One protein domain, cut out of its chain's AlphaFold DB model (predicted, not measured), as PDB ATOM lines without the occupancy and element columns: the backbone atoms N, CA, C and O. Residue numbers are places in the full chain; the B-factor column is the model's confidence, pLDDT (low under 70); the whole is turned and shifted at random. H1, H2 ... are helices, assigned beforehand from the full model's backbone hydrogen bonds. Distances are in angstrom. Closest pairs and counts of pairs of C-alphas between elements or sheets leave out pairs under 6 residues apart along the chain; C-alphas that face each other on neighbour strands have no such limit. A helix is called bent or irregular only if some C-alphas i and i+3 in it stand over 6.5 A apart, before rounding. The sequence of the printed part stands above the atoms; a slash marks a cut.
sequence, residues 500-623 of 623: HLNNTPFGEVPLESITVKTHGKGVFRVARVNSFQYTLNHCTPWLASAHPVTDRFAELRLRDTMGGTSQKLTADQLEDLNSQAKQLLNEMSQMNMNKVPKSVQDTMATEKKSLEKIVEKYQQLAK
ATOM      1  N   HIS A 500     205.403 155.092 209.090       57.91
ATOM      2  CA  HIS A 500     206.200 156.235 209.545       57.91
ATOM      3  C   HIS A 500     207.683 156.035 209.187       57.91
ATOM      4  O   HIS A 500     208.473 155.566 210.007       57.91
ATOM      5  N   LEU A 501     208.089 156.395 207.962       55.28
ATOM      6  CA  LEU A 501     209.483 156.251 207.492       55.28
ATOM      7  C   LEU A 501     210.426 157.375 207.971       55.28
ATOM      8  O   LEU A 501     211.398 157.691 207.286       55.28
ATOM      9  N   ASN A 502     210.188 157.977 209.140       50.38
ATOM     10  CA  ASN A 502     211.112 158.976 209.699       50.38
ATOM     11  C   ASN A 502     212.506 158.378 209.987       50.38
ATOM     12  O   ASN A 502     213.503 159.085 209.873       50.38
ATOM     13  N   ASN A 503     212.574 157.073 210.292       39.66
ATOM     14  CA  ASN A 503     213.786 156.380 210.753       39.66
ATOM     15  C   ASN A 503     214.311 155.300 209.789       39.66
ATOM     16  O   ASN A 503     215.180 154.514 210.161       39.66
ATOM     17  N   THR A 504     213.784 155.193 208.568       44.88
ATOM     18  CA  THR A 504     214.263 154.173 207.619       44.88
ATOM     19  C   THR A 504     215.589 154.634 207.010       44.88
ATOM     20  O   THR A 504     215.629 155.736 206.463       44.88
ATOM     21  N   PRO A 505     216.683 153.855 207.091       41.91
ATOM     22  CA  PRO A 505     217.960 154.276 206.527       41.91
ATOM     23  C   PRO A 505     217.861 154.370 204.997       41.91
ATOM     24  O   PRO A 505     217.620 153.381 204.309       41.91
ATOM     25  N   PHE A 506     218.025 155.585 204.467       46.84
ATOM     26  CA  PHE A 506     218.022 155.869 203.031       46.84
ATOM     27  C   PHE A 506     219.466 155.815 202.489       46.84
ATOM     28  O   PHE A 506     220.229 156.775 202.623       46.84
ATOM     29  N   GLY A 507     219.833 154.676 201.897       35.84
ATOM     30  CA  GLY A 507     221.159 154.345 201.345       35.84
ATOM     31  C   GLY A 507     221.426 152.844 201.535       35.84
ATOM     32  O   GLY A 507     220.896 152.257 202.468       35.84
ATOM     33  N   GLU A 508     222.164 152.129 200.688       37.25
ATOM     34  CA  GLU A 508     223.174 152.549 199.694       37.25
ATOM     35  C   GLU A 508     222.679 152.512 198.235       37.25
ATOM     36  O   GLU A 508     223.389 152.879 197.303       37.25
ATOM     37  N   VAL A 509     221.456 152.031 198.025       42.12
ATOM     38  CA  VAL A 509     220.906 151.700 196.707       42.12
ATOM     39  C   VAL A 509     219.940 152.809 196.257       42.12
ATOM     40  O   VAL A 509     219.146 153.275 197.077       42.12
ATOM     41  N   PRO A 510     219.957 153.258 194.983       50.78
ATOM     42  CA  PRO A 510     218.999 154.248 194.494       50.78
ATOM     43  C   PRO A 510     217.545 153.834 194.765       50.78
ATOM     44  O   PRO A 510     217.202 152.654 194.690       50.78
ATOM     45  N   LEU A 511     216.662 154.813 194.998       52.38
ATOM     46  CA  LEU A 511     215.213 154.611 195.218       52.38
ATOM     47  C   LEU A 511     214.542 153.707 194.156       52.38
ATOM     48  O   LEU A 511     213.520 153.073 194.412       52.38
ATOM     49  N   GLU A 512     215.140 153.650 192.966       49.78
ATOM     50  CA  GLU A 512     214.791 152.810 191.818       49.78
ATOM     51  C   GLU A 512     214.844 151.306 192.114       49.78
ATOM     52  O   GLU A 512     213.956 150.560 191.698       49.78
ATOM     53  N   SER A 513     215.873 150.854 192.831       48.72
ATOM     54  CA  SER A 513     216.219 149.433 192.959       48.72
ATOM     55  C   SER A 513     215.707 148.788 194.252       48.72
ATOM     56  O   SER A 513     215.751 147.566 194.377       48.72
ATOM     57  N   ILE A 514     215.179 149.576 195.195       50.50
ATOM     58  CA  ILE A 514     214.753 149.084 196.516       50.50
ATOM     59  C   ILE A 514     213.294 148.583 196.521       50.50
ATOM     60  O   ILE A 514     212.990 147.494 197.009       50.50
ATOM     61  N   THR A 515     212.335 149.394 196.066       53.88
ATOM     62  CA  THR A 515     211.123 149.529 196.903       53.88
ATOM     63  C   THR A 515     209.830 148.787 196.515       53.88
ATOM     64  O   THR A 515     208.963 148.699 197.377       53.88
ATOM     65  N   VAL A 516     209.647 148.205 195.317       52.69
ATOM     66  CA  VAL A 516     208.404 147.426 195.027       52.69
ATOM     67  C   VAL A 516     208.541 145.937 195.357       52.69
ATOM     68  O   VAL A 516     207.662 145.384 196.017       52.69
ATOM     69  N   LYS A 517     209.626 145.281 194.921       51.03
ATOM     70  CA  LYS A 517     209.818 143.830 195.114       51.03
ATOM     71  C   LYS A 517     210.224 143.447 196.541       51.03
ATOM     72  O   LYS A 517     209.860 142.366 196.981       51.03
ATOM     73  N   THR A 518     210.955 144.317 197.239       52.75
ATOM     74  CA  THR A 518     211.658 143.955 198.484       52.75
ATOM     75  C   THR A 518     210.981 144.496 199.749       52.75
ATOM     76  O   THR A 518     211.047 143.858 200.792       52.75
ATOM     77  N   HIS A 519     210.284 145.641 199.662       55.47
ATOM     78  CA  HIS A 519     209.662 146.321 200.819       55.47
ATOM     79  C   HIS A 519     208.163 146.630 200.651       55.47
ATOM     80  O   HIS A 519     207.532 147.185 201.550       55.47
ATOM     81  N   GLY A 520     207.570 146.258 199.515       62.00
ATOM     82  CA  GLY A 520     206.144 146.428 199.253       62.00
ATOM     83  C   GLY A 520     205.706 147.851 198.876       62.00
ATOM     84  O   GLY A 520     206.355 148.867 199.130       62.00
ATOM     85  N   LYS A 521     204.523 147.917 198.255       68.38
ATOM     86  CA  LYS A 521     203.986 149.108 197.573       68.38
ATOM     87  C   LYS A 521     203.776 150.338 198.475       68.38
ATOM     88  O   LYS A 521     203.833 151.457 197.973       68.38
ATOM     89  N   GLY A 522     203.549 150.155 199.779       67.38
ATOM     90  CA  GLY A 522     203.382 151.261 200.733       67.38
ATOM     91  C   GLY A 522     204.688 152.008 201.019       67.38
ATOM     92  O   GLY A 522     204.743 153.230 200.886       67.38
ATOM     93  N   VAL A 523     205.764 151.268 201.318       68.38
ATOM     94  CA  VAL A 523     207.095 151.829 201.616       68.38
ATOM     95  C   VAL A 523     207.650 152.589 200.406       68.38
ATOM     96  O   VAL A 523     208.146 153.703 200.565       68.38
ATOM     97  N   PHE A 524     207.466 152.056 199.188       70.75
ATOM     98  CA  PHE A 524     207.777 152.758 197.933       70.75
ATOM     99  C   PHE A 524     207.165 154.160 197.879       70.75
ATOM    100  O   PHE A 524     207.861 155.141 197.625       70.75
ATOM    101  N   ARG A 525     205.854 154.259 198.118       74.81
ATOM    102  CA  ARG A 525     205.091 155.499 197.938       74.81
ATOM    103  C   ARG A 525     205.510 156.573 198.938       74.81
ATOM    104  O   ARG A 525     205.740 157.709 198.531       74.81
ATOM    105  N   VAL A 526     205.698 156.208 200.207       74.69
ATOM    106  CA  VAL A 526     206.176 157.144 201.240       74.69
ATOM    107  C   VAL A 526     207.611 157.606 200.947       74.69
ATOM    108  O   VAL A 526     207.874 158.808 200.946       74.69
ATOM    109  N   ALA A 527     208.529 156.691 200.611       73.12
ATOM    110  CA  ALA A 527     209.914 157.044 200.278       73.12
ATOM    111  C   ALA A 527     210.006 157.998 199.069       73.12
ATOM    112  O   ALA A 527     210.781 158.957 199.080       73.12
ATOM    113  N   ARG A 528     209.172 157.779 198.044       75.88
ATOM    114  CA  ARG A 528     209.087 158.624 196.842       75.88
ATOM    115  C   ARG A 528     208.599 160.040 197.141       75.88
ATOM    116  O   ARG A 528     209.198 160.989 196.642       75.88
ATOM    117  N   VAL A 529     207.555 160.196 197.959       78.56
ATOM    118  CA  VAL A 529     207.044 161.525 198.346       78.56
ATOM    119  C   VAL A 529     208.042 162.253 199.248       78.56
ATOM    120  O   VAL A 529     208.311 163.429 199.012       78.56
ATOM    121  N   ASN A 530     208.674 161.552 200.196       77.81
ATOM    122  CA  ASN A 530     209.732 162.119 201.038       77.81
ATOM    123  C   ASN A 530     210.936 162.606 200.209       77.81
ATOM    124  O   ASN A 530     211.456 163.690 200.463       77.81
ATOM    125  N   SER A 531     211.343 161.858 199.180       77.94
ATOM    126  CA  SER A 531     212.388 162.274 198.232       77.94
ATOM    127  C   SER A 531     211.980 163.503 197.401       77.94
ATOM    128  O   SER A 531     212.776 164.432 197.237       77.94
ATOM    129  N   PHE A 532     210.724 163.564 196.940       80.12
ATOM    130  CA  PHE A 532     210.170 164.726 196.227       80.12
ATOM    131  C   PHE A 532     210.214 165.985 197.102       80.12
ATOM    132  O   PHE A 532     210.783 167.004 196.708       80.12
ATOM    133  N   GLN A 533     209.665 165.892 198.316       81.69
ATOM    134  CA  GLN A 533     209.612 166.999 199.266       81.69
ATOM    135  C   GLN A 533     211.021 167.467 199.661       81.69
ATOM    136  O   GLN A 533     211.284 168.665 199.668       81.69
ATOM    137  N   TYR A 534     211.949 166.538 199.915       83.00
ATOM    138  CA  TYR A 534     213.341 166.873 200.222       83.00
ATOM    139  C   TYR A 534     214.021 167.633 199.070       83.00
ATOM    140  O   TYR A 534     214.700 168.633 199.295       83.00
ATOM    141  N   THR A 535     213.792 167.200 197.827       80.94
ATOM    142  CA  THR A 535     214.366 167.844 196.638       80.94
ATOM    143  C   THR A 535     213.861 169.283 196.468       80.94
ATOM    144  O   THR A 535     214.666 170.180 196.221       80.94
ATOM    145  N   LEU A 536     212.558 169.528 196.654       80.44
ATOM    146  CA  LEU A 536     211.992 170.882 196.574       80.44
ATOM    147  C   LEU A 536     212.409 171.781 197.744       80.44
ATOM    148  O   LEU A 536     212.618 172.971 197.537       80.44
ATOM    149  N   ASN A 537     212.547 171.233 198.953       83.75
ATOM    150  CA  ASN A 537     212.853 172.026 200.146       83.75
ATOM    151  C   ASN A 537     214.345 172.363 200.300       83.75
ATOM    152  O   ASN A 537     214.666 173.353 200.950       83.75
ATOM    153  N   HIS A 538     215.252 171.546 199.752       85.06
ATOM    154  CA  HIS A 538     216.698 171.695 199.970       85.06
ATOM    155  C   HIS A 538     217.482 171.891 198.668       85.06
ATOM    156  O   HIS A 538     218.233 172.854 198.546       85.06
ATOM    157  N   CYS A 539     217.282 171.033 197.664       84.19
ATOM    158  CA  CYS A 539     218.037 171.125 196.411       84.19
ATOM    159  C   CYS A 539     217.603 172.332 195.569       84.19
ATOM    160  O   CYS A 539     218.450 173.024 195.012       84.19
ATOM    161  N   THR A 540     216.295 172.601 195.475       80.75
ATOM    162  CA  THR A 540     215.774 173.708 194.655       80.75
ATOM    163  C   THR A 540     216.227 175.097 195.126       80.75
ATOM    164  O   THR A 540     216.706 175.842 194.271       80.75
ATOM    165  N   PRO A 541     216.183 175.448 196.427       83.38
ATOM    166  CA  PRO A 541     216.731 176.716 196.910       83.38
ATOM    167  C   PRO A 541     218.237 176.850 196.670       83.38
ATOM    168  O   PRO A 541     218.683 177.884 196.188       83.38
ATOM    169  N   TRP A 542     219.018 175.797 196.925       87.94
ATOM    170  CA  TRP A 542     220.471 175.844 196.730       87.94
ATOM    171  C   TRP A 542     220.867 176.038 195.264       87.94
ATOM    172  O   TRP A 542     221.738 176.850 194.967       87.94
ATOM    173  N   LEU A 543     220.186 175.368 194.331       83.69
ATOM    174  CA  LEU A 543     220.398 175.592 192.898       83.69
ATOM    175  C   LEU A 543     219.965 176.997 192.454       83.69
ATOM    176  O   LEU A 543     220.652 177.602 191.635       83.69
ATOM    177  N   ALA A 544     218.888 177.549 193.021       79.00
ATOM    178  CA  ALA A 544     218.501 178.938 192.772       79.00
ATOM    179  C   ALA A 544     219.577 179.937 193.244       79.00
ATOM    180  O   ALA A 544     219.837 180.911 192.542       79.00
ATOM    181  N   SER A 545     220.247 179.668 194.371       84.06
ATOM    182  CA  SER A 545     221.386 180.467 194.848       84.06
ATOM    183  C   SER A 545     222.684 180.216 194.068       84.06
ATOM    184  O   SER A 545     223.503 181.122 193.943       84.06
ATOM    185  N   ALA A 546     222.888 179.010 193.526       84.38
ATOM    186  CA  ALA A 546     224.109 178.649 192.805       84.38
ATOM    187  C   ALA A 546     224.178 179.236 191.388       84.38
ATOM    188  O   ALA A 546     225.237 179.732 191.000       84.38
ATOM    189  N   HIS A 547     223.072 179.226 190.631       81.88
ATOM    190  CA  HIS A 547     223.081 179.677 189.232       81.88
ATOM    191  C   HIS A 547     223.580 181.126 189.035       81.88
ATOM    192  O   HIS A 547     224.427 181.323 188.169       81.88
ATOM    193  N   PRO A 548     223.171 182.145 189.826       78.69
ATOM    194  CA  PRO A 548     223.695 183.507 189.668       78.69
ATOM    195  C   PRO A 548     225.214 183.607 189.868       78.69
ATOM    196  O   PRO A 548     225.880 184.403 189.205       78.69
ATOM    197  N   VAL A 549     225.773 182.784 190.764       84.75
ATOM    198  CA  VAL A 549     227.210 182.746 191.073       84.75
ATOM    199  C   VAL A 549     227.988 182.085 189.932       84.75
ATOM    200  O   VAL A 549     229.015 182.611 189.495       84.75
ATOM    201  N   THR A 550     227.492 180.959 189.410       84.38
ATOM    202  CA  THR A 550     228.145 180.238 188.306       84.38
ATOM    203  C   THR A 550     227.995 180.963 186.966       84.38
ATOM    204  O   THR A 550     228.941 180.959 186.174       84.38
ATOM    205  N   ASP A 551     226.889 181.676 186.752       78.31
ATOM    206  CA  ASP A 551     226.651 182.493 185.555       78.31
ATOM    207  C   ASP A 551     227.536 183.737 185.519       78.31
ATOM    208  O   ASP A 551     228.237 183.956 184.531       78.31
ATOM    209  N   ARG A 552     227.611 184.501 186.618       78.88
ATOM    210  CA  ARG A 552     228.497 185.675 186.696       78.88
ATOM    211  C   ARG A 552     229.972 185.291 186.511       78.88
ATOM    212  O   ARG A 552     230.729 186.041 185.897       78.88
ATOM    213  N   PHE A 553     230.391 184.109 186.971       83.06
ATOM    214  CA  PHE A 553     231.733 183.588 186.686       83.06
ATOM    215  C   PHE A 553     231.938 183.210 185.212       83.06
ATOM    216  O   PHE A 553     233.000 183.493 184.651       83.06
ATOM    217  N   ALA A 554     230.944 182.587 184.574       79.31
ATOM    218  CA  ALA A 554     231.005 182.257 183.152       79.31
ATOM    219  C   ALA A 554     231.129 183.523 182.286       79.31
ATOM    220  O   ALA A 554     231.945 183.552 181.368       79.31
ATOM    221  N   GLU A 555     230.401 184.590 182.622       72.62
ATOM    222  CA  GLU A 555     230.471 185.881 181.927       72.62
ATOM    223  C   GLU A 555     231.829 186.563 182.061       72.62
ATOM    224  O   GLU A 555     232.387 187.012 181.058       72.62
ATOM    225  N   LEU A 556     232.400 186.605 183.269       74.50
ATOM    226  CA  LEU A 556     233.749 187.142 183.467       74.50
ATOM    227  C   LEU A 556     234.777 186.358 182.631       74.50
ATOM    228  O   LEU A 556     235.599 186.958 181.942       74.50
ATOM    229  N   ARG A 557     234.665 185.023 182.585       74.69
ATOM    230  CA  ARG A 557     235.520 184.178 181.732       74.69
ATOM    231  C   ARG A 557     235.292 184.354 180.228       74.69
ATOM    232  O   ARG A 557     236.214 184.080 179.469       74.69
ATOM    233  N   LEU A 558     234.104 184.764 179.786       65.94
ATOM    234  CA  LEU A 558     233.837 185.069 178.375       65.94
ATOM    235  C   LEU A 558     234.419 186.436 177.986       65.94
ATOM    236  O   LEU A 558     235.018 186.562 176.914       65.94
ATOM    237  N   ARG A 559     234.334 187.431 178.880       63.09
ATOM    238  CA  ARG A 559     234.950 188.759 178.695       63.09
ATOM    239  C   ARG A 559     236.473 188.684 178.571       63.09
ATOM    240  O   ARG A 559     237.015 189.327 177.674       63.09
ATOM    241  N   ASP A 560     237.130 187.825 179.358       56.84
ATOM    242  CA  ASP A 560     238.561 187.494 179.207       56.84
ATOM    243  C   ASP A 560     238.925 187.089 177.759       56.84
ATOM    244  O   ASP A 560     240.028 187.382 177.291       56.84
ATOM    245  N   THR A 561     238.014 186.407 177.047       56.34
ATOM    246  CA  THR A 561     238.294 185.746 175.756       56.34
ATOM    247  C   THR A 561     237.914 186.522 174.493       56.34
ATOM    248  O   THR A 561     238.413 186.171 173.427       56.34
ATOM    249  N   MET A 562     237.054 187.548 174.565       50.50
ATOM    250  CA  MET A 562     236.490 188.200 173.362       50.50
ATOM    251  C   MET A 562     236.986 189.632 173.081       50.50
ATOM    252  O   MET A 562     236.567 190.235 172.094       50.50
ATOM    253  N   GLY A 563     237.865 190.197 173.914       42.56
ATOM    254  CA  GLY A 563     238.383 191.562 173.747       42.56
ATOM    255  C   GLY A 563     239.831 191.621 173.249       42.56
ATOM    256  O   GLY A 563     240.718 191.038 173.867       42.56
ATOM    257  N   GLY A 564     240.097 192.411 172.199       42.78
ATOM    258  CA  GLY A 564     241.466 192.738 171.752       42.78
ATOM    259  C   GLY A 564     242.290 193.510 172.798       42.78
ATOM    260  O   GLY A 564     243.515 193.464 172.792       42.78
ATOM    261  N   THR A 565     241.613 194.147 173.754       50.34
ATOM    262  CA  THR A 565     242.157 194.603 175.038       50.34
ATOM    263  C   THR A 565     241.642 193.687 176.152       50.34
ATOM    264  O   THR A 565     240.775 194.067 176.937       50.34
ATOM    265  N   SER A 566     242.146 192.449 176.195       47.56
ATOM    266  CA  SER A 566     241.761 191.442 177.194       47.56
ATOM    267  C   SER A 566     242.106 191.924 178.610       47.56
ATOM    268  O   SER A 566     243.260 191.894 179.050       47.56
ATOM    269  N   GLN A 567     241.085 192.402 179.322       55.88
ATOM    270  CA  GLN A 567     241.150 192.679 180.750       55.88
ATOM    271  C   GLN A 567     241.176 191.324 181.460       55.88
ATOM    272  O   GLN A 567     240.136 190.698 181.622       55.88
ATOM    273  N   LYS A 568     242.369 190.844 181.830       66.94
ATOM    274  CA  LYS A 568     242.513 189.587 182.575       66.94
ATOM    275  C   LYS A 568     241.743 189.676 183.894       66.94
ATOM    276  O   LYS A 568     242.027 190.578 184.683       66.94
ATOM    277  N   LEU A 569     240.866 188.706 184.147       71.62
ATOM    278  CA  LEU A 569     240.245 188.434 185.446       71.62
ATOM    279  C   LEU A 569     241.222 188.652 186.616       71.62
ATOM    280  O   LEU A 569     242.240 187.958 186.715       71.62
ATOM    281  N   THR A 570     240.902 189.592 187.511       76.69
ATOM    282  CA  THR A 570     241.691 189.864 188.727       76.69
ATOM    283  C   THR A 570     241.159 189.088 189.934       76.69
ATOM    284  O   THR A 570     240.031 188.586 189.919       76.69
ATOM    285  N   ALA A 571     241.965 188.974 190.997       80.00
ATOM    286  CA  ALA A 571     241.527 188.355 192.251       80.00
ATOM    287  C   ALA A 571     240.333 189.111 192.864       80.00
ATOM    288  O   ALA A 571     239.327 188.484 193.199       80.00
ATOM    289  N   ASP A 572     240.403 190.444 192.901       81.06
ATOM    290  CA  ASP A 572     239.371 191.338 193.450       81.06
ATOM    291  C   ASP A 572     238.002 191.139 192.769       81.06
ATOM    292  O   ASP A 572     236.962 191.107 193.423       81.06
ATOM    293  N   GLN A 573     237.983 190.915 191.448       79.25
ATOM    294  CA  GLN A 573     236.752 190.632 190.691       79.25
ATOM    295  C   GLN A 573     236.108 189.281 191.048       79.25
ATOM    296  O   GLN A 573     234.927 189.064 190.756       79.25
ATOM    297  N   LEU A 574     236.872 188.366 191.650       85.12
ATOM    298  CA  LEU A 574     236.429 187.034 192.056       85.12
ATOM    299  C   LEU A 574     236.243 186.885 193.569       85.12
ATOM    300  O   LEU A 574     235.755 185.835 193.981       85.12
ATOM    301  N   GLU A 575     236.601 187.868 194.398       88.56
ATOM    302  CA  GLU A 575     236.575 187.729 195.861       88.56
ATOM    303  C   GLU A 575     235.163 187.431 196.392       88.56
ATOM    304  O   GLU A 575     234.947 186.395 197.035       88.56
ATOM    305  N   ASP A 576     234.184 188.259 196.013       88.44
ATOM    306  CA  ASP A 576     232.756 188.063 196.308       88.44
ATOM    307  C   ASP A 576     232.247 186.694 195.835       88.44
ATOM    308  O   ASP A 576     231.556 185.980 196.567       88.44
ATOM    309  N   LEU A 577     232.597 186.312 194.599       88.81
ATOM    310  CA  LEU A 577     232.165 185.053 193.987       88.81
ATOM    311  C   LEU A 577     232.784 183.843 194.691       88.81
ATOM    312  O   LEU A 577     232.115 182.831 194.869       88.81
ATOM    313  N   ASN A 578     234.036 183.944 195.127       92.88
ATOM    314  CA  ASN A 578     234.741 182.928 195.904       92.88
ATOM    315  C   ASN A 578     234.152 182.785 197.315       92.88
ATOM    316  O   ASN A 578     234.037 181.661 197.804       92.88
ATOM    317  N   SER A 579     233.739 183.885 197.950       92.75
ATOM    318  CA  SER A 579     233.013 183.850 199.228       92.75
ATOM    319  C   SER A 579     231.669 183.121 199.084       92.75
ATOM    320  O   SER A 579     231.423 182.119 199.762       92.75
ATOM    321  N   GLN A 580     230.855 183.531 198.105       92.75
ATOM    322  CA  GLN A 580     229.556 182.913 197.807       92.75
ATOM    323  C   GLN A 580     229.702 181.437 197.397       92.75
ATOM    324  O   GLN A 580     228.972 180.579 197.894       92.75
ATOM    325  N   ALA A 581     230.690 181.103 196.561       93.25
ATOM    326  CA  ALA A 581     230.958 179.726 196.156       93.25
ATOM    327  C   ALA A 581     231.377 178.835 197.334       93.25
ATOM    328  O   ALA A 581     230.889 177.712 197.442       93.25
ATOM    329  N   LYS A 582     232.220 179.324 198.256       93.88
ATOM    330  CA  LYS A 582     232.575 178.588 199.484       93.88
ATOM    331  C   LYS A 582     231.363 178.338 200.377       93.88
ATOM    332  O   LYS A 582     231.210 177.220 200.869       93.88
ATOM    333  N   GLN A 583     230.499 179.340 200.560       95.44
ATOM    334  CA  GLN A 583     229.260 179.179 201.323       95.44
ATOM    335  C   GLN A 583     228.375 178.093 200.694       95.44
ATOM    336  O   GLN A 583     228.003 177.136 201.374       95.44
ATOM    337  N   LEU A 584     228.113 178.179 199.389       93.94
ATOM    338  CA  LEU A 584     227.287 177.209 198.668       93.94
ATOM    339  C   LEU A 584     227.887 175.795 198.684       93.94
ATOM    340  O   LEU A 584     227.153 174.820 198.839       93.94
ATOM    341  N   LEU A 585     229.207 175.649 198.565       94.69
ATOM    342  CA  LEU A 585     229.870 174.344 198.675       94.69
ATOM    343  C   LEU A 585     229.731 173.742 200.084       94.69
ATOM    344  O   LEU A 585     229.514 172.535 200.208       94.69
ATOM    345  N   ASN A 586     229.793 174.569 201.133       94.25
ATOM    346  CA  ASN A 586     229.532 174.141 202.508       94.25
ATOM    347  C   ASN A 586     228.063 173.723 202.701       94.25
ATOM    348  O   ASN A 586     227.807 172.627 203.198       94.25
ATOM    349  N   GLU A 587     227.103 174.527 202.235       91.75
ATOM    350  CA  GLU A 587     225.671 174.186 202.269       91.75
ATOM    351  C   GLU A 587     225.381 172.859 201.550       91.75
ATOM    352  O   GLU A 587     224.676 172.001 202.084       91.75
ATOM    353  N   MET A 588     225.984 172.635 200.375       88.75
ATOM    354  CA  MET A 588     225.846 171.373 199.643       88.75
ATOM    355  C   MET A 588     226.416 170.180 200.423       88.75
ATOM    356  O   MET A 588     225.841 169.093 200.373       88.75
ATOM    357  N   SER A 589     227.520 170.361 201.158       86.56
ATOM    358  CA  SER A 589     228.138 169.289 201.956       86.56
ATOM    359  C   SER A 589     227.239 168.786 203.095       86.56
ATOM    360  O   SER A 589     227.350 167.633 203.508       86.56
ATOM    361  N   GLN A 590     226.305 169.625 203.553       87.75
ATOM    362  CA  GLN A 590     225.323 169.293 204.588       87.75
ATOM    363  C   GLN A 590     224.084 168.574 204.020       87.75
ATOM    364  O   GLN A 590     223.241 168.089 204.779       87.75
ATOM    365  N   MET A 591     223.948 168.468 202.691       86.12
ATOM    366  CA  MET A 591     222.796 167.822 202.065       86.12
ATOM    367  C   MET A 591     222.934 166.301 202.009       86.12
ATOM    368  O   MET A 591     223.877 165.744 201.451       86.12
ATOM    369  N   ASN A 592     221.902 165.603 202.482       81.06
ATOM    370  CA  ASN A 592     221.777 164.161 202.312       81.06
ATOM    371  C   ASN A 592     221.403 163.810 200.857       81.06
ATOM    372  O   ASN A 592     220.225 163.679 200.510       81.06
ATOM    373  N   MET A 593     222.420 163.633 200.011       79.62
ATOM    374  CA  MET A 593     222.263 163.311 198.587       79.62
ATOM    375  C   MET A 593     221.564 161.964 198.330       79.62
ATOM    376  O   MET A 593     220.954 161.800 197.275       79.62
ATOM    377  N   ASN A 594     221.539 161.029 199.290       73.25
ATOM    378  CA  ASN A 594     220.814 159.755 199.144       73.25
ATOM    379  C   ASN A 594     219.289 159.948 199.055       73.25
ATOM    380  O   ASN A 594     218.582 159.084 198.536       73.25
ATOM    381  N   LYS A 595     218.766 161.085 199.540       71.94
ATOM    382  CA  LYS A 595     217.348 161.466 199.409       71.94
ATOM    383  C   LYS A 595     217.020 162.115 198.057       71.94
ATOM    384  O   LYS A 595     215.842 162.290 197.744       71.94
ATOM    385  N   VAL A 596     218.036 162.471 197.271       74.25
ATOM    386  CA  VAL A 596     217.931 163.241 196.024       74.25
ATOM    387  C   VAL A 596     217.994 162.289 194.825       74.25
ATOM    388  O   VAL A 596     218.942 161.510 194.737       74.25
ATOM    389  N   PRO A 597     217.033 162.310 193.885       71.69
ATOM    390  CA  PRO A 597     217.086 161.421 192.722       71.69
ATOM    391  C   PRO A 597     218.158 161.805 191.699       71.69
ATOM    392  O   PRO A 597     218.571 162.961 191.602       71.69
ATOM    393  N   LYS A 598     218.608 160.813 190.923       71.88
ATOM    394  CA  LYS A 598     219.873 160.865 190.183       71.88
ATOM    395  C   LYS A 598     220.019 162.057 189.226       71.88
ATOM    396  O   LYS A 598     221.047 162.718 189.292       71.88
ATOM    397  N   SER A 599     219.004 162.414 188.428       69.06
ATOM    398  CA  SER A 599     219.129 163.569 187.510       69.06
ATOM    399  C   SER A 599     219.338 164.905 188.240       69.06
ATOM    400  O   SER A 599     220.090 165.766 187.775       69.06
ATOM    401  N   VAL A 600     218.766 165.061 189.440       74.75
ATOM    402  CA  VAL A 600     219.000 166.239 190.284       74.75
ATOM    403  C   VAL A 600     220.384 166.180 190.928       74.75
ATOM    404  O   VAL A 600     221.068 167.198 190.944       74.75
ATOM    405  N   GLN A 601     220.852 165.002 191.367       79.50
ATOM    406  CA  GLN A 601     222.245 164.839 191.813       79.50
ATOM    407  C   GLN A 601     223.244 165.228 190.712       79.50
ATOM    408  O   GLN A 601     224.236 165.888 191.004       79.50
ATOM    409  N   ASP A 602     222.986 164.844 189.459       77.75
ATOM    410  CA  ASP A 602     223.866 165.129 188.319       77.75
ATOM    411  C   ASP A 602     223.858 166.622 187.946       77.75
ATOM    412  O   ASP A 602     224.909 167.193 187.638       77.75
ATOM    413  N   THR A 603     222.703 167.286 188.074       78.31
ATOM    414  CA  THR A 603     222.603 168.750 187.952       78.31
ATOM    415  C   THR A 603     223.392 169.439 189.072       78.31
ATOM    416  O   THR A 603     224.267 170.258 188.800       78.31
ATOM    417  N   MET A 604     223.171 169.043 190.332       84.94
ATOM    418  CA  MET A 604     223.905 169.585 191.484       84.94
ATOM    419  C   MET A 604     225.414 169.351 191.383       84.94
ATOM    420  O   MET A 604     226.191 170.242 191.702       84.94
ATOM    421  N   ALA A 605     225.851 168.182 190.909       86.81
ATOM    422  CA  ALA A 605     227.262 167.871 190.694       86.81
ATOM    423  C   ALA A 605     227.889 168.704 189.561       86.81
ATOM    424  O   ALA A 605     229.095 168.951 189.583       86.81
ATOM    425  N   THR A 606     227.090 169.141 188.584       84.81
ATOM    426  CA  THR A 606     227.538 170.054 187.524       84.81
ATOM    427  C   THR A 606     227.768 171.455 188.085       84.81
ATOM    428  O   THR A 606     228.863 171.990 187.925       84.81
ATOM    429  N   GLU A 607     226.805 172.004 188.829       86.94
ATOM    430  CA  GLU A 607     226.967 173.312 189.478       86.94
ATOM    431  C   GLU A 607     228.066 173.288 190.553       86.94
ATOM    432  O   GLU A 607     228.889 174.200 190.598       86.94
ATOM    433  N   LYS A 608     228.189 172.204 191.335       92.75
ATOM    434  CA  LYS A 608     229.293 172.009 192.293       92.75
ATOM    435  C   LYS A 608     230.658 172.180 191.627       92.75
ATOM    436  O   LYS A 608     231.476 172.945 192.122       92.75
ATOM    437  N   LYS A 609     230.879 171.531 190.477       92.75
ATOM    438  CA  LYS A 609     232.127 171.650 189.704       92.75
ATOM    439  C   LYS A 609     232.369 173.065 189.186       92.75
ATOM    440  O   LYS A 609     233.520 173.462 189.021       92.75
ATOM    441  N   SER A 610     231.315 173.822 188.890       89.31
ATOM    442  CA  SER A 610     231.434 175.235 188.514       89.31
ATOM    443  C   SER A 610     231.835 176.098 189.714       89.31
ATOM    444  O   SER A 610     232.750 176.905 189.583       89.31
ATOM    445  N   LEU A 611     231.240 175.878 190.891       92.62
ATOM    446  CA  LEU A 611     231.611 176.560 192.138       92.62
ATOM    447  C   LEU A 611     233.042 176.209 192.593       92.62
ATOM    448  O   LEU A 611     233.799 177.098 192.976       92.62
ATOM    449  N   GLU A 612     233.451 174.941 192.489       94.88
ATOM    450  CA  GLU A 612     234.827 174.490 192.762       94.88
ATOM    451  C   GLU A 612     235.840 175.242 191.882       94.88
ATOM    452  O   GLU A 612     236.810 175.799 192.396       94.88
ATOM    453  N   LYS A 613     235.558 175.387 190.577       92.44
ATOM    454  CA  LYS A 613     236.394 176.165 189.644       92.44
ATOM    455  C   LYS A 613     236.501 177.653 189.991       92.44
ATOM    456  O   LYS A 613     237.527 178.252 189.673       92.44
ATOM    457  N   ILE A 614     235.480 178.263 190.602       90.19
ATOM    458  CA  ILE A 614     235.555 179.659 191.077       90.19
ATOM    459  C   ILE A 614     236.604 179.761 192.185       90.19
ATOM    460  O   ILE A 614     237.500 180.603 192.117       90.19
ATOM    461  N   VAL A 615     236.519 178.867 193.172       92.44
ATOM    462  CA  VAL A 615     237.438 178.828 194.317       92.44
ATOM    463  C   VAL A 615     238.869 178.525 193.861       92.44
ATOM    464  O   VAL A 615     239.797 179.230 194.260       92.44
ATOM    465  N   GLU A 616     239.057 177.542 192.976       92.31
ATOM    466  CA  GLU A 616     240.356 177.236 192.359       92.31
ATOM    467  C   GLU A 616     240.928 178.442 191.602       92.31
ATOM    468  O   GLU A 616     242.100 178.781 191.774       92.31
ATOM    469  N   LYS A 617     240.116 179.119 190.779       88.56
ATOM    470  CA  LYS A 617     240.584 180.240 189.955       88.56
ATOM    471  C   LYS A 617     240.935 181.470 190.793       88.56
ATOM    472  O   LYS A 617     241.939 182.113 190.499       88.56
ATOM    473  N   TYR A 618     240.182 181.753 191.857       90.00
ATOM    474  CA  TYR A 618     240.550 182.780 192.837       90.00
ATOM    475  C   TYR A 618     241.888 182.445 193.516       90.00
ATOM    476  O   TYR A 618     242.792 183.274 193.537       90.00
ATOM    477  N   GLN A 619     242.073 181.206 193.989       90.19
ATOM    478  CA  GLN A 619     243.332 180.767 194.612       90.19
ATOM    479  C   GLN A 619     244.547 180.785 193.669       90.19
ATOM    480  O   GLN A 619     245.677 180.796 194.149       90.19
ATOM    481  N   GLN A 620     244.338 180.741 192.350       87.50
ATOM    482  CA  GLN A 620     245.395 180.893 191.343       87.50
ATOM    483  C   GLN A 620     245.755 182.355 191.051       87.50
ATOM    484  O   GLN A 620     246.828 182.594 190.513       87.50
ATOM    485  N   LEU A 621     244.853 183.302 191.331       85.44
ATOM    486  CA  LEU A 621     245.034 184.735 191.064       85.44
ATOM    487  C   LEU A 621     245.410 185.537 192.321       85.44
ATOM    488  O   LEU A 621     245.947 186.629 192.202       85.44
ATOM    489  N   ALA A 622     245.130 184.994 193.509       79.88
ATOM    490  CA  ALA A 622     245.533 185.536 194.809       79.88
ATOM    491  C   ALA A 622     246.897 184.990 195.302       79.88
ATOM    492  O   ALA A 622     247.204 185.079 196.492       79.88
ATOM    493  N   LYS A 623     247.678 184.378 194.402       71.81
ATOM    494  CA  LYS A 623     249.060 183.912 194.591       71.81
ATOM    495  C   LYS A 623     249.963 184.620 193.591       71.81
ATOM    496  O   LYS A 623     251.110 184.906 193.984       71.81
TER     497      LYS A 623
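AT A GLANCE: This is residues 500 to 623 of the 623 residues of an uncharacterized protein of Endozoicomonas numazuensis (UniProt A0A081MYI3). A long helix, H2, makes the length of a rod, and its later part packs with H3 and H4 in a three-helix up-and-down bundle, each helix running against the one before it. The earlier part of H2 reaches beyond this bundle, with short H1 near it, and two stretches stick out: residues 517 to 522, of which 520 to 522 belong to H2, and residues 561 to 566, of which 561 to 562 belong to H2. The printed part has 124 residues with four named helices, H1 to H4 in chain order, and no named strand: all helix. It is loose, with a radius of gyration of the C-alphas of 19.2 A and spans of 65 by 24 by 21 A.

HOW THE PARTS SIT: H2, residues 520 to 562, has a kink of 37 degrees near residue 541. H3, residues 571 to 589, touches residues 542 to 553 of H2 alone, at a shallow tilt of 9 degrees, opposite ways, a hairpin; the closest C-alphas, of Val 549 and Leu 577, are 6.2 A apart. H4, residues 598 to 621, touches residues 539 to 553 of H2 alone, the same way at a shallow tilt of 32 degrees, only just short of steep; the closest C-alphas, of Thr 550 and Ser 610, are 6.0 A apart. H3 and H4 form a hairpin and touch, with the closest C-alphas, of Ala 581 and Leu 611, 5.2 A apart. H1, residues 511 to 514, is close to H2 but not clearly touching, the closest C-alphas being those of Leu 511 and Arg 528, 7.5 A, and is apart from H3 and H4. Every O i to N i+4 pair is within hydrogen-bond range in H4, 34 of 39 in H2 and 13 of 15 in H3; H1 is too short for one.

IN THESE COORDINATES: H2 is 57.8 A long, from C-alpha 520 at (206.144, 146.428, 199.253); H4 is 34.7 A, ending at C-alpha 621 (245.034, 184.735, 191.064). H3, 25.2 A, is irregular, C-alphas 573 and 576 being 7.4 A apart; H1 is 5.7 A.

THE WHOLE: The C-alphas farthest apart, of Gly 520 and Thr 565, are 64.8 A apart. The printed part has no cut, and no link is long. Residues 500 to 523, 558 to 568 and 599 have pLDDT under 70.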